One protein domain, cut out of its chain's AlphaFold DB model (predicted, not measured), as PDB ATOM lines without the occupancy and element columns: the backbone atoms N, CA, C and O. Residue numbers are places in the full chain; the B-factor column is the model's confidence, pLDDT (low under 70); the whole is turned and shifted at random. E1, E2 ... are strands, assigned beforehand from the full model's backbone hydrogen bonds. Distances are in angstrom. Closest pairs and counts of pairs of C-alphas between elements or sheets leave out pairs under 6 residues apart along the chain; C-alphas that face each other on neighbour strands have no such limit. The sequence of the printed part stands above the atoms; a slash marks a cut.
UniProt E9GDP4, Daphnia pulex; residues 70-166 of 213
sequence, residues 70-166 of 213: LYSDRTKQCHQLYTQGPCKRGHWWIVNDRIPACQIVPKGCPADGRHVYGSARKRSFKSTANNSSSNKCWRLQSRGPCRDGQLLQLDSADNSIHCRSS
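What this domain is: This is residues 70 to 166 of the 213 residues of a protein of Daphnia pulex (UniProt E9GDP4). Little regular structure: four small hairpins make two lobes joined by loops, E1 to E4 in one and E5 to E8 in the other. The 97 printed residues, all strand in class, hold eight strands, E1 to E8 in chain order, with 37 residues, under half, and no named helix. Each sheet is one antiparallel pair; the whole is compact, radius of gyration of the C-alphas 13.5 A, spans 41 by 29 by 21 A.

How they stand to each other: Look first at hairpin E3, residues 91 to 96, and E4, 99 to 104: N 94 and O 101 are 2.9 A apart. In hairpin E1, 70 to 72, and E2, 77 to 80, find N 70 and O 79, 2.9 A. The closest C-alphas of E1 and E4, Leu 70 and Pro 100, are 7.3 A apart. E4 is apart from E5, 115 to 118, whose hairpin with E6, 136 to 139, has N 116 and O 138 at 2.9 A. Hairpin E7, 150 to 154, and E8, 161 to 165, has N 153 and O 162 at 2.8 A.

Where its parts are: Find C-alpha 99 at (-27.008, 40.735, -37.744); E4 runs 15.6 A. E8 ends at C-alpha 165, (-17.312, 52.711, -14.250).

The domain as a whole: The printed part has no cut; E5 to E6 is a long link. Residues 120 to 134 and 157 have pLDDT under 70.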
ATOM      1  N   LEU A  70     -33.135  48.671 -32.925       84.94
ATOM      2  CA  LEU A  70     -32.686  48.213 -34.239       84.94
ATOM      3  C   LEU A  70     -33.842  48.164 -35.222       84.94
ATOM      4  O   LEU A  70     -34.947  47.734 -34.876       84.94
ATOM      5  N   TYR A  71     -33.556  48.536 -36.464       84.00
ATOM      6  CA  TYR A  71     -34.528  48.482 -37.540       84.00
ATOM      7  C   TYR A  71     -34.801  47.034 -37.958       84.00
ATOM      8  O   TYR A  71     -33.884  46.241 -38.163       84.00
ATOM      9  N   SER A  72     -36.079  46.702 -38.105       85.50
ATOM     10  CA  SER A  72     -36.546  45.438 -38.663       85.50
ATOM     11  C   SER A  72     -37.140  45.687 -40.039       85.50
ATOM     12  O   SER A  72     -38.171  46.353 -40.161       85.50
ATOM     13  N   ASP A  73     -36.531  45.096 -41.066       79.81
ATOM     14  CA  ASP A  73     -37.038  45.194 -42.435       79.81
ATOM     15  C   ASP A  73     -38.421  44.536 -42.591       79.81
ATOM     16  O   ASP A  73     -39.268  45.026 -43.334       79.81
ATOM     17  N   ARG A  74     -38.694  43.487 -41.803       83.94
ATOM     18  CA  ARG A  74     -39.972  42.761 -41.805       83.94
ATOM     19  C   ARG A  74     -41.144  43.626 -41.348       83.94
ATOM     20  O   ARG A  74     -42.231  43.524 -41.901       83.94
ATOM     21  N   THR A  75     -40.946  44.433 -40.310       87.00
ATOM     22  CA  THR A  75     -42.019  45.260 -39.726       87.00
ATOM     23  C   THR A  75     -41.910  46.729 -40.117       87.00
ATOM     24  O   THR A  75     -42.764  47.514 -39.722       87.00
ATOM     25  N   LYS A  76     -40.834  47.117 -40.814       81.62
ATOM     26  CA  LYS A  76     -40.482  48.504 -41.154       81.62
ATOM     27  C   LYS A  76     -40.454  49.442 -39.934       81.62
ATOM     28  O   LYS A  76     -40.835  50.608 -40.016       81.62
ATOM     29  N   GLN A  77     -40.015  48.924 -38.784       85.94
ATOM     30  CA  GLN A  77     -40.049  49.615 -37.488       85.94
ATOM     31  C   GLN A  77     -38.789  49.332 -36.666       85.94
ATOM     32  O   GLN A  77     -38.119  48.321 -36.875       85.94
ATOM     33  N   CYS A  78     -38.503  50.217 -35.711       87.44
ATOM     34  CA  CYS A  78     -37.393  50.082 -34.777       87.44
ATOM     35  C   CYS A  78     -37.851  49.380 -33.499       87.44
ATOM     36  O   CYS A  78     -38.756  49.849 -32.806       87.44
ATOM     37  N   HIS A  79     -37.201  48.265 -33.188       89.44
ATOM     38  CA  HIS A  79     -37.516  47.421 -32.040       89.44
ATOM     39  C   HIS A  79     -36.396  47.463 -31.023       89.44
ATOM     40  O   HIS A  79     -35.219  47.412 -31.383       89.44
ATOM     41  N   GLN A  80     -36.772  47.528 -29.752       91.06
ATOM     42  CA  GLN A  80     -35.811  47.549 -28.665       91.06
ATOM     43  C   GLN A  80     -35.090  46.197 -28.552       91.06
ATOM     44  O   GLN A  80     -35.728  45.140 -28.566       91.06
ATOM     45  N   LEU A  81     -33.768  46.224 -28.403       90.00
ATOM     46  CA  LEU A  81     -32.964  45.041 -28.108       90.00
ATOM     47  C   LEU A  81     -33.396  44.375 -26.801       90.00
ATOM     48  O   LEU A  81     -33.803  45.046 -25.858       90.00
ATOM     49  N   TYR A  82     -33.284  43.046 -26.754       92.12
ATOM     50  CA  TYR A  82     -33.642  42.196 -25.610       92.12
ATOM     51  C   TYR A  82     -35.121  42.271 -25.186       92.12
ATOM     52  O   TYR A  82     -35.495  41.824 -24.102       92.12
ATOM     53  N   THR A  83     -35.980  42.812 -26.050       94.75
ATOM     54  CA  THR A  83     -37.439  42.641 -25.984       94.75
ATOM     55  C   THR A  83     -37.879  41.582 -26.990       94.75
ATOM     56  O   THR A  83     -37.055  41.070 -27.748       94.75
ATOM     57  N   GLN A  84     -39.175  41.262 -27.054       96.06
ATOM     58  CA  GLN A  84     -39.694  40.403 -28.123       96.06
ATOM     59  C   GLN A  84     -39.431  40.991 -29.522       96.06
ATOM     60  O   GLN A  84     -39.087  40.258 -30.448       96.06
ATOM     61  N   GLY A  85     -39.584  42.308 -29.682       93.50
ATOM     62  CA  GLY A  85     -39.457  42.980 -30.973       93.50
ATOM     63  C   GLY A  85     -40.313  42.328 -32.078       93.50
ATOM     64  O   GLY A  85     -41.466  41.967 -31.827       93.50
ATOM     65  N   PRO A  86     -39.768  42.112 -33.292       94.56
ATOM     66  CA  PRO A  86     -40.488  41.491 -34.406       94.56
ATOM     67  C   PRO A  86     -40.543  39.951 -34.312       94.56
ATOM     68  O   PRO A  86     -40.992  39.286 -35.253       94.56
ATOM     69  N   CYS A  87     -40.027  39.365 -33.227       96.19
ATOM     70  CA  CYS A  87     -39.916  37.923 -33.056       96.19
ATOM     71  C   CYS A  87     -41.220  37.294 -32.554       96.19
ATOM     72  O   CYS A  87     -42.131  37.967 -32.067       96.19
ATOM     73  N   LYS A  88     -41.307  35.964 -32.661       96.62
ATOM     74  CA  LYS A  88     -42.408  35.194 -32.067       96.62
ATOM     75  C   LYS A  88     -42.324  35.194 -30.537       96.62
ATOM     76  O   LYS A  88     -41.263  35.435 -29.961       96.62
ATOM     77  N   ARG A  89     -43.437  34.867 -29.874       96.25
ATOM     78  CA  ARG A  89     -43.498  34.752 -28.408       96.25
ATOM     79  C   ARG A  89     -42.400  33.812 -27.889       96.25
ATOM     80  O   ARG A  89     -42.128  32.767 -28.480       96.25
ATOM     81  N   GLY A  90     -41.756  34.203 -26.790       95.62
ATOM     82  CA  GLY A  90     -40.649  33.444 -26.198       95.62
ATOM     83  C   GLY A  90     -39.318  33.584 -26.942       95.62
ATOM     84  O   GLY A  90     -38.408  32.795 -26.693       95.62
ATOM     85  N   HIS A  91     -39.186  34.563 -27.844       97.19
ATOM     86  CA  HIS A  91     -37.912  34.950 -28.455       97.19
ATOM     87  C   HIS A  91     -37.595  36.417 -28.163       97.19
ATOM     88  O   HIS A  91     -38.504  37.219 -27.964       97.19
ATOM     89  N   TRP A  92     -36.310  36.755 -28.166       95.69
ATOM     90  CA  TRP A  92     -35.806  38.118 -28.138       95.69
ATOM     91  C   TRP A  92     -35.268  38.560 -29.481       95.69
ATOM     92  O   TRP A  92     -34.685  37.769 -30.221       95.69
ATOM     93  N   TRP A  93     -35.387  39.862 -29.704       94.00
ATOM     94  CA  TRP A  93     -34.681  40.610 -30.722       94.00
ATOM     95  C   TRP A  93     -33.280  40.974 -30.222       94.00
ATOM     96  O   TRP A  93     -33.131  41.742 -29.270       94.00
ATOM     97  N   ILE A  94     -32.254  40.385 -30.830       89.38
ATOM     98  CA  ILE A  94     -30.850  40.540 -30.433       89.38
ATOM     99  C   ILE A  94     -29.966  40.865 -31.638       89.38
ATOM    100  O   ILE A  94     -30.408  40.770 -32.779       89.38
ATOM    101  N   VAL A  95     -28.697  41.187 -31.390       81.94
ATOM    102  CA  VAL A  95     -27.645  41.138 -32.414       81.94
ATOM    103  C   VAL A  95     -26.903  39.815 -32.270       81.94
ATOM    104  O   VAL A  95     -26.367  39.531 -31.199       81.94
ATOM    105  N   ASN A  96     -26.859  39.021 -33.337       76.75
ATOM    106  CA  ASN A  96     -26.006  37.843 -33.436       76.75
ATOM    107  C   ASN A  96     -25.048  38.028 -34.615       76.75
ATOM    108  O   ASN A  96     -25.502  38.265 -35.730       76.75
ATOM    109  N   ASP A  97     -23.739  37.989 -34.362       73.12
ATOM    110  CA  ASP A  97     -22.700  38.225 -35.376       73.12
ATOM    111  C   ASP A  97     -22.970  39.458 -36.261       73.12
ATOM    112  O   ASP A  97     -22.858  39.413 -37.483       73.12
ATOM    113  N   ARG A  98     -23.332  40.582 -35.619       70.12
ATOM    114  CA  ARG A  98     -23.667  41.883 -36.247       70.12
ATOM    115  C   ARG A  98     -24.974  41.921 -37.038       70.12
ATOM    116  O   ARG A  98     -25.320  42.955 -37.607       70.12
ATOM    117  N   ILE A  99     -25.734  40.833 -37.039       77.75
ATOM    118  CA  ILE A  99     -27.008  40.735 -37.744       77.75
ATOM    119  C   ILE A  99     -28.145  40.717 -36.714       77.75
ATOM    120  O   ILE A  99     -28.117  39.913 -35.776       77.75
ATOM    121  N   PRO A 100     -29.157  41.590 -36.851       85.44
ATOM    122  CA  PRO A 100     -30.348  41.516 -36.019       85.44
ATOM    123  C   PRO A 100     -31.060  40.170 -36.210       85.44
ATOM    124  O   PRO A 100     -31.362  39.772 -37.336       85.44
ATOM    125  N   ALA A 101     -31.321  39.459 -35.118       89.31
ATOM    126  CA  ALA A 101     -31.832  38.096 -35.148       89.31
ATOM    127  C   ALA A 101     -32.806  37.818 -34.000       89.31
ATOM    128  O   ALA A 101     -32.798  38.479 -32.960       89.31
ATOM    129  N   CYS A 102     -33.630  36.789 -34.193       93.56
ATOM    130  CA  CYS A 102     -34.502  36.261 -33.155       93.56
ATOM    131  C   CYS A 102     -33.834  35.082 -32.450       93.56
ATOM    132  O   CYS A 102     -33.498  34.092 -33.095       93.56
ATOM    133  N   GLN A 103     -33.710  35.151 -31.127       93.94
ATOM    134  CA  GLN A 103     -33.173  34.061 -30.308       93.94
ATOM    135  C   GLN A 103     -34.183  33.642 -29.242       93.94
ATOM    136  O   GLN A 103     -34.864  34.489 -28.681       93.94
ATOM    137  N   ILE A 104     -34.262  32.349 -28.924       95.75
ATOM    138  CA  ILE A 104     -35.054  31.856 -27.789       95.75
ATOM    139  C   ILE A 104     -34.610  32.555 -26.498       95.75
ATOM    140  O   ILE A 104     -33.412  32.670 -26.219       95.75
ATOM    141  N   VAL A 105     -35.587  32.987 -25.698       95.25
ATOM    142  CA  VAL A 105     -35.342  33.563 -24.374       95.25
ATOM    143  C   VAL A 105     -34.788  32.495 -23.433       95.25
ATOM    144  O   VAL A 105     -35.455  31.479 -23.217       95.25
ATOM    145  N   PRO A 106     -33.599  32.696 -22.843       92.88
ATOM    146  CA  PRO A 106     -33.046  31.748 -21.885       92.88
ATOM    147  C   PRO A 106     -33.964  31.562 -20.672       92.88
ATOM    148  O   PRO A 106     -34.603  32.504 -20.201       92.88
ATOM    149  N   LYS A 107     -34.018  30.340 -20.132       90.56
ATOM    150  CA  LYS A 107     -34.851  30.027 -18.962       90.56
ATOM    151  C   LYS A 107     -34.491  30.948 -17.787       90.56
ATOM    152  O   LYS A 107     -33.323  31.068 -17.430       90.56
ATOM    153  N   GLY A 108     -35.503  31.573 -17.185       87.50
ATOM    154  CA  GLY A 108     -35.327  32.506 -16.066       87.50
ATOM    155  C   GLY A 108     -34.917  33.928 -16.468       87.50
ATOM    156  O   GLY A 108     -34.620  34.733 -15.592       87.50
ATOM    157  N   CYS A 109     -34.910  34.251 -17.764       93.75
ATOM    158  CA  CYS A 109     -34.689  35.607 -18.249       93.75
ATOM    159  C   CYS A 109     -35.987  36.286 -18.733       93.75
ATOM    160  O   CYS A 109     -36.778  35.648 -19.429       93.75
ATOM    161  N   PRO A 110     -36.193  37.587 -18.453       94.25
ATOM    162  CA  PRO A 110     -37.346  38.345 -18.946       94.25
ATOM    163  C   PRO A 110     -37.075  39.091 -20.267       94.25
ATOM    164  O   PRO A 110     -36.001  39.645 -20.473       94.25
ATOM    165  N   ALA A 111     -38.080  39.165 -21.145       93.88
ATOM    166  CA  ALA A 111     -38.050  39.900 -22.420       93.88
ATOM    167  C   ALA A 111     -38.361  41.392 -22.304       93.88
ATOM    168  O   ALA A 111     -39.215  41.910 -23.023       93.88
ATOM    169  N   ASP A 112     -37.696  42.073 -21.380       93.00
ATOM    170  CA  ASP A 112     -38.043  43.434 -20.964       93.00
ATOM    171  C   ASP A 112     -37.108  44.520 -21.515       93.00
ATOM    172  O   ASP A 112     -37.249  45.692 -21.167       93.00
ATOM    173  N   GLY A 113     -36.132  44.149 -22.348       91.31
ATOM    174  CA  GLY A 113     -35.155  45.090 -22.896       91.31
ATOM    175  C   GLY A 113     -34.142  45.608 -21.875       91.31
ATOM    176  O   GLY A 113     -33.378  46.525 -22.176       91.31
ATOM    177  N   ARG A 114     -34.143  45.045 -20.660       91.69
ATOM    178  CA  ARG A 114     -33.277  45.433 -19.541       91.69
ATOM    179  C   ARG A 114     -32.403  44.287 -19.061       91.69
ATOM    180  O   ARG A 114     -31.593  44.507 -18.165       91.69
ATOM    181  N   HIS A 115     -32.533  43.096 -19.635       92.00
ATOM    182  CA  HIS A 115     -31.734  41.935 -19.275       92.00
ATOM    183  C   HIS A 115     -30.965  41.388 -20.467       92.00
ATOM    184  O   HIS A 115     -31.455  41.350 -21.589       92.00
ATOM    185  N   VAL A 116     -29.748  40.931 -20.197       89.75
ATOM    186  CA  VAL A 116     -28.873  40.294 -21.179       89.75
ATOM    187  C   VAL A 116     -28.392  38.963 -20.643       89.75
ATOM    188  O   VAL A 116     -28.198  38.795 -19.439       89.75
ATOM    189  N   TYR A 117     -28.187  38.001 -21.537       88.19
ATOM    190  CA  TYR A 117     -27.744  36.667 -21.160       88.19
ATOM    191  C   TYR A 117     -26.298  36.428 -21.583       88.19
ATOM    192  O   TYR A 117     -25.951  36.546 -22.757       88.19
ATOM    193  N   GLY A 118     -25.443  36.074 -20.626       82.88
ATOM    194  CA  GLY A 118     -24.039  35.802 -20.915       82.88
ATOM    195  C   GLY A 118     -23.177  35.590 -19.677       82.88
ATOM    196  O   GLY A 118     -23.643  35.655 -18.538       82.88
ATOM    197  N   SER A 119     -21.904  35.297 -19.914       70.12
ATOM    198  CA  SER A 119     -20.890  35.085 -18.880       70.12
ATOM    199  C   SER A 119     -19.907  36.254 -18.836       70.12
ATOM    200  O   SER A 119     -19.564  36.829 -19.869       70.12
ATOM    201  N   ALA A 120     -19.385  36.513 -17.634       62.47
ATOM    202  CA  ALA A 120     -18.311  37.462 -17.348       62.47
ATOM    203  C   ALA A 120     -17.022  37.223 -18.163       62.47
ATOM    204  O   ALA A 120     -16.222  38.141 -18.307       62.47
ATOM    205  N   ARG A 121     -16.814  35.997 -18.675       58.94
ATOM    206  CA  ARG A 121     -15.617  35.591 -19.435       58.94
ATOM    207  C   ARG A 121     -15.725  35.797 -20.949       58.94
ATOM    208  O   ARG A 121     -14.725  35.640 -21.649       58.94
ATOM    209  N   LYS A 122     -16.914  36.079 -21.500       58.34
ATOM    210  CA  LYS A 122     -17.037  36.270 -22.955       58.34
ATOM    211  C   LYS A 122     -16.354  37.576 -23.348       58.34
ATOM    212  O   LYS A 122     -16.659  38.605 -22.768       58.34
ATOM    213  N   ARG A 123     -15.534  37.555 -24.408       54.12
ATOM    214  CA  ARG A 123     -14.938  38.754 -25.045       54.12
ATOM    215  C   ARG A 123     -15.965  39.861 -25.348       54.12
ATOM    216  O   ARG A 123     -15.599  41.029 -25.408       54.12
ATOM    217  N   SER A 124     -17.233  39.481 -25.523       51.81
ATOM    218  CA  SER A 124     -18.388  40.363 -25.732       51.81
ATOM    219  C   SER A 124     -18.811  41.161 -24.496       51.81
ATOM    220  O   SER A 124     -19.540  42.124 -24.655       51.81
ATOM    221  N   PHE A 125     -18.386  40.751 -23.297       59.84
ATOM    222  CA  PHE A 125     -18.344  41.546 -22.075       59.84
ATOM    223  C   PHE A 125     -16.872  41.930 -21.932       59.84
ATOM    224  O   PHE A 125     -16.114  41.141 -21.375       59.84
ATOM    225  N   LYS A 126     -16.408  43.061 -22.493       56.16
ATOM    226  CA  LYS A 126     -14.997  43.497 -22.331       56.16
ATOM    227  C   LYS A 126     -14.752  43.868 -20.861       56.16
ATOM    228  O   LYS A 126     -14.735  45.037 -20.491       56.16
ATOM    229  N   SER A 127     -14.674  42.853 -20.018       53.09
ATOM    230  CA  SER A 127     -14.677  42.896 -18.573       53.09
ATOM    231  C   SER A 127     -13.412  42.216 -18.094       53.09
ATOM    232  O   SER A 127     -13.111  41.085 -18.467       53.09
ATOM    233  N   THR A 128     -12.688  42.893 -17.218       52.28
ATOM    234  CA  THR A 128     -11.557  42.337 -16.480       52.28
ATOM    235  C   THR A 128     -12.063  41.499 -15.286       52.28
ATOM    236  O   THR A 128     -11.515  41.574 -14.188       52.28
ATOM    237  N   ALA A 129     -13.175  40.767 -15.423       53.84
ATOM    238  CA  ALA A 129     -13.799  40.046 -14.314       53.84
ATOM    239  C   ALA A 129     -12.989  38.806 -13.912       53.84
ATOM    240  O   ALA A 129     -12.799  37.883 -14.704       53.84
ATOM    241  N   ASN A 130     -12.576  38.759 -12.644       56.94
ATOM    242  CA  ASN A 130     -12.057  37.553 -12.011       56.94
ATOM    243  C   ASN A 130     -13.251  36.712 -11.526       56.94
ATOM    244  O   ASN A 130     -13.952  37.100 -10.601       56.94
ATOM    245  N   ASN A 131     -13.459  35.560 -12.165       58.59
ATOM    246  CA  ASN A 131     -14.350  34.459 -11.760       58.59
ATOM    247  C   ASN A 131     -15.882  34.633 -11.888       58.59
ATOM    248  O   ASN A 131     -16.589  34.952 -10.938       58.59
ATOM    249  N   SER A 132     -16.431  34.207 -13.037       57.16
ATOM    250  CA  SER A 132     -17.674  33.402 -13.075       57.16
ATOM    251  C   SER A 132     -17.884  32.716 -14.433       57.16
ATOM    252  O   SER A 132     -18.051  33.370 -15.462       57.16
ATOM    253  N   SER A 133     -17.886  31.382 -14.422       58.09
ATOM    254  CA  SER A 133     -17.826  30.507 -15.607       58.09
ATOM    255  C   SER A 133     -19.186  30.117 -16.206       58.09
ATOM    256  O   SER A 133     -19.212  29.378 -17.183       58.09
ATOM    257  N   SER A 134     -20.315  30.592 -15.666       68.19
ATOM    258  CA  SER A 134     -21.650  30.252 -16.182       68.19
ATOM    259  C   SER A 134     -22.351  31.442 -16.835       68.19
ATOM    260  O   SER A 134     -22.247  32.582 -16.377       68.19
ATOM    261  N   ASN A 135     -23.062  31.172 -17.934       79.88
ATOM    262  CA  ASN A 135     -23.965  32.147 -18.536       79.88
ATOM    263  C   ASN A 135     -25.143  32.378 -17.581       79.88
ATOM    264  O   ASN A 135     -25.810  31.427 -17.173       79.88
ATOM    265  N   LYS A 136     -25.399  33.639 -17.236       87.25
ATOM    266  CA  LYS A 136     -26.504  34.052 -16.366       87.25
ATOM    267  C   LYS A 136     -27.269  35.201 -17.010       87.25
ATOM    268  O   LYS A 136     -26.790  35.828 -17.956       87.25
ATOM    269  N   CYS A 137     -28.461  35.454 -16.485       90.88
ATOM    270  CA  CYS A 137     -29.220  36.647 -16.813       90.88
ATOM    271  C   CYS A 137     -28.722  37.824 -15.977       90.88
ATOM    272  O   CYS A 137     -28.714  37.743 -14.750       90.88
ATOM    273  N   TRP A 138     -28.341  38.917 -16.626       90.88
ATOM    274  CA  TRP A 138     -27.852  40.117 -15.961       90.88
ATOM    275  C   TRP A 138     -28.697  41.317 -16.340       90.88
ATOM    276  O   TRP A 138     -28.967  41.545 -17.517       90.88
ATOM    277  N   ARG A 139     -29.071  42.115 -15.342       92.25
ATOM    278  CA  ARG A 139     -29.778  43.373 -15.566       92.25
ATOM    279  C   ARG A 139     -28.797  44.446 -16.053       92.25
ATOM    280  O   ARG A 139     -27.759  44.665 -15.426       92.25
ATOM    281  N   LEU A 140     -29.126  45.127 -17.141       89.06
ATOM    282  CA  LEU A 140     -28.437  46.331 -17.604       89.06
ATOM    283  C   LEU A 140     -28.521  47.429 -16.534       89.06
ATOM    284  O   LEU A 140     -29.446  47.463 -15.723       89.06
ATOM    285  N   GLN A 141     -27.532  48.321 -16.526       88.00
ATOM    286  CA  GLN A 141     -27.359  49.381 -15.525       88.00
ATOM    287  C   GLN A 141     -27.291  48.853 -14.078       88.00
ATOM    288  O   GLN A 141     -27.622  49.553 -13.126       88.00
ATOM    289  N   SER A 142     -26.859  47.605 -13.897       89.88
ATOM    290  CA  SER A 142     -26.549  47.016 -12.592       89.88
ATOM    291  C   SER A 142     -25.096  46.558 -12.563       89.88
ATOM    292  O   SER A 142     -24.461  46.499 -13.613       89.88
ATOM    293  N   ARG A 143     -24.564  46.191 -11.392       86.88
ATOM    294  CA  ARG A 143     -23.207  45.626 -11.308       86.88
ATOM    295  C   ARG A 143     -23.051  44.393 -12.205       86.88
ATOM    296  O   ARG A 143     -22.059  44.266 -12.911       86.88
ATOM    297  N   GLY A 144     -24.046  43.505 -12.229       86.00
ATOM    298  CA  GLY A 144     -24.004  42.289 -13.043       86.00
ATOM    299  C   GLY A 144     -22.701  41.490 -12.835       86.00
ATOM    300  O   GLY A 144     -22.312  41.278 -11.687       86.00
ATOM    301  N   PRO A 145     -22.011  41.073 -13.916       83.69
ATOM    302  CA  PRO A 145     -20.720  40.388 -13.849       83.69
ATOM    303  C   PRO A 145     -19.510  41.339 -13.719       83.69
ATOM    304  O   PRO A 145     -18.372  40.897 -13.877       83.69
ATOM    305  N   CYS A 146     -19.732  42.641 -13.531       83.25
ATOM    306  CA  CYS A 146     -18.680  43.651 -13.482       83.25
ATOM    307  C   CYS A 146     -18.030  43.755 -12.096       83.25
ATOM    308  O   CYS A 146     -18.574  43.270 -11.103       83.25
ATOM    309  N   ARG A 147     -16.857  44.400 -12.034       81.94
ATOM    310  CA  ARG A 147     -16.171  44.689 -10.766       81.94
ATOM    311  C   ARG A 147     -16.944  45.718  -9.939       81.94
ATOM    312  O   ARG A 147     -17.828  46.408 -10.449       81.94
ATOM    313  N   ASP A 148     -16.572  45.858  -8.673       83.31
ATOM    314  CA  ASP A 148     -17.112  46.917  -7.825       83.31
ATOM    315  C   ASP A 148     -16.820  48.302  -8.424       83.31
ATOM    316  O   ASP A 148     -15.767  48.543  -9.018       83.31
ATOM    317  N   GLY A 149     -17.811  49.192  -8.347       83.00
ATOM    318  CA  GLY A 149     -17.777  50.502  -9.006       83.00
ATOM    319  C   GLY A 149     -18.010  50.473 -10.524       83.00
ATOM    320  O   GLY A 149     -17.980  51.525 -11.162       83.00
ATOM    321  N   GLN A 150     -18.264  49.306 -11.126       86.56
ATOM    322  CA  GLN A 150     -18.626  49.180 -12.538       86.56
ATOM    323  C   GLN A 150     -20.074  48.716 -12.713       86.56
ATOM    324  O   GLN A 150     -20.594  47.902 -11.953       86.56
ATOM    325  N   LEU A 151     -20.713  49.214 -13.769       87.06
ATOM    326  CA  LEU A 151     -22.051  48.837 -14.197       87.06
ATOM    327  C   LEU A 151     -22.010  48.212 -15.585       87.06
ATOM    328  O   LEU A 151     -21.240  48.616 -16.459       87.06
ATOM    329  N   LEU A 152     -22.899  47.249 -15.782       87.06
ATOM    330  CA  LEU A 152     -23.144  46.599 -17.047       87.06
ATOM    331  C   LEU A 152     -23.948  47.518 -17.965       87.06
ATOM    332  O   LEU A 152     -25.089  47.863 -17.665       87.06
ATOM    333  N   GLN A 153     -23.376  47.905 -19.094       86.50
ATOM    334  CA  GLN A 153     -23.971  48.847 -20.029       86.50
ATOM    335  C   GLN A 153     -23.931  48.300 -21.451       86.50
ATOM    336  O   GLN A 153     -23.022  47.566 -21.827       86.50
ATOM    337  N   LEU A 154     -24.926  48.693 -22.236       82.19
ATOM    338  CA  LEU A 154     -24.974  48.475 -23.672       82.19
ATOM    339  C   LEU A 154     -24.294  49.663 -24.357       82.19
ATOM    340  O   LEU A 154     -24.698  50.808 -24.135       82.19
ATOM    341  N   ASP A 155     -23.248  49.404 -25.132       78.00
ATOM    342  CA  ASP A 155     -22.531  50.430 -25.882       78.00
ATOM    343  C   ASP A 155     -23.427  51.010 -26.972       78.00
ATOM    344  O   ASP A 155     -24.153  50.285 -27.647       78.00
ATOM    345  N   SER A 156     -23.368  52.325 -27.144       72.19
ATOM    346  CA  SER A 156     -24.178  53.023 -28.136       72.19
ATOM    347  C   SER A 156     -23.569  53.099 -29.526       72.19
ATOM    348  O   SER A 156     -24.238  53.537 -30.457       72.19
ATOM    349  N   ALA A 157     -22.306  52.709 -29.679       68.00
ATOM    350  CA  ALA A 157     -21.659  52.614 -30.977       68.00
ATOM    351  C   ALA A 157     -21.887  51.245 -31.624       68.00
ATOM    352  O   ALA A 157     -22.047  51.165 -32.835       68.00
ATOM    353  N   ASP A 158     -21.889  50.167 -30.844       70.75
ATOM    354  CA  ASP A 158     -21.861  48.816 -31.410       70.75
ATOM    355  C   ASP A 158     -22.884  47.845 -30.799       70.75
ATOM    356  O   ASP A 158     -23.010  46.714 -31.256       70.75
ATOM    357  N   ASN A 159     -23.690  48.289 -29.827       76.25
ATOM    358  CA  ASN A 159     -24.609  47.439 -29.057       76.25
ATOM    359  C   ASN A 159     -23.926  46.250 -28.374       76.25
ATOM    360  O   ASN A 159     -24.588  45.269 -28.023       76.25
ATOM    361  N   SER A 160     -22.614  46.308 -28.175       78.94
ATOM    362  CA  SER A 160     -21.929  45.303 -27.387       78.94
ATOM    363  C   SER A 160     -22.021  45.643 -25.901       78.94
ATOM    364  O   SER A 160     -22.398  46.745 -25.489       78.94
ATOM    365  N   ILE A 161     -21.778  44.643 -25.061       82.69
ATOM    366  CA  ILE A 161     -22.003  44.751 -23.625       82.69
ATOM    367  C   ILE A 161     -20.677  45.059 -22.932       82.69
ATOM    368  O   ILE A 161     -19.669  44.389 -23.126       82.69
ATOM    369  N   HIS A 162     -20.660  46.069 -22.071       84.06
ATOM    370  CA  HIS A 162     -19.451  46.494 -21.376       84.06
ATOM    371  C   HIS A 162     -19.682  46.710 -19.900       84.06
ATOM    372  O   HIS A 162     -20.717  47.211 -19.478       84.06
ATOM    373  N   CYS A 163     -18.642  46.428 -19.129       84.44
ATOM    374  CA  CYS A 163     -18.510  46.972 -17.794       84.44
ATOM    375  C   CYS A 163     -17.891  48.364 -17.905       84.44
ATOM    376  O   CYS A 163     -16.780  48.516 -18.413       84.44
ATOM    377  N   ARG A 164     -18.619  49.384 -17.458       85.75
ATOM    378  CA  ARG A 164     -18.154  50.775 -17.428       85.75
ATOM    379  C   ARG A 164     -18.236  51.294 -16.003       85.75
ATOM    380  O   ARG A 164     -19.171  50.950 -15.289       85.75
ATOM    381  N   SER A 165     -17.270  52.104 -15.582       82.94
ATOM    382  CA  SER A 165     -17.312  52.711 -14.250       82.94
ATOM    383  C   SER A 165     -18.591  53.534 -14.095       82.94
ATOM    384  O   SER A 165     -18.929  54.323 -14.982       82.94
ATOM    385  N   SER A 166     -19.317  53.348 -12.991       70.31
ATOM    386  CA  SER A 166     -20.379  54.277 -12.616       70.31
ATOM    387  C   SER A 166     -19.699  55.595 -12.281       70.31
ATOM    388  O   SER A 166     -19.100  55.711 -11.216       70.31
TER     389      SER A 166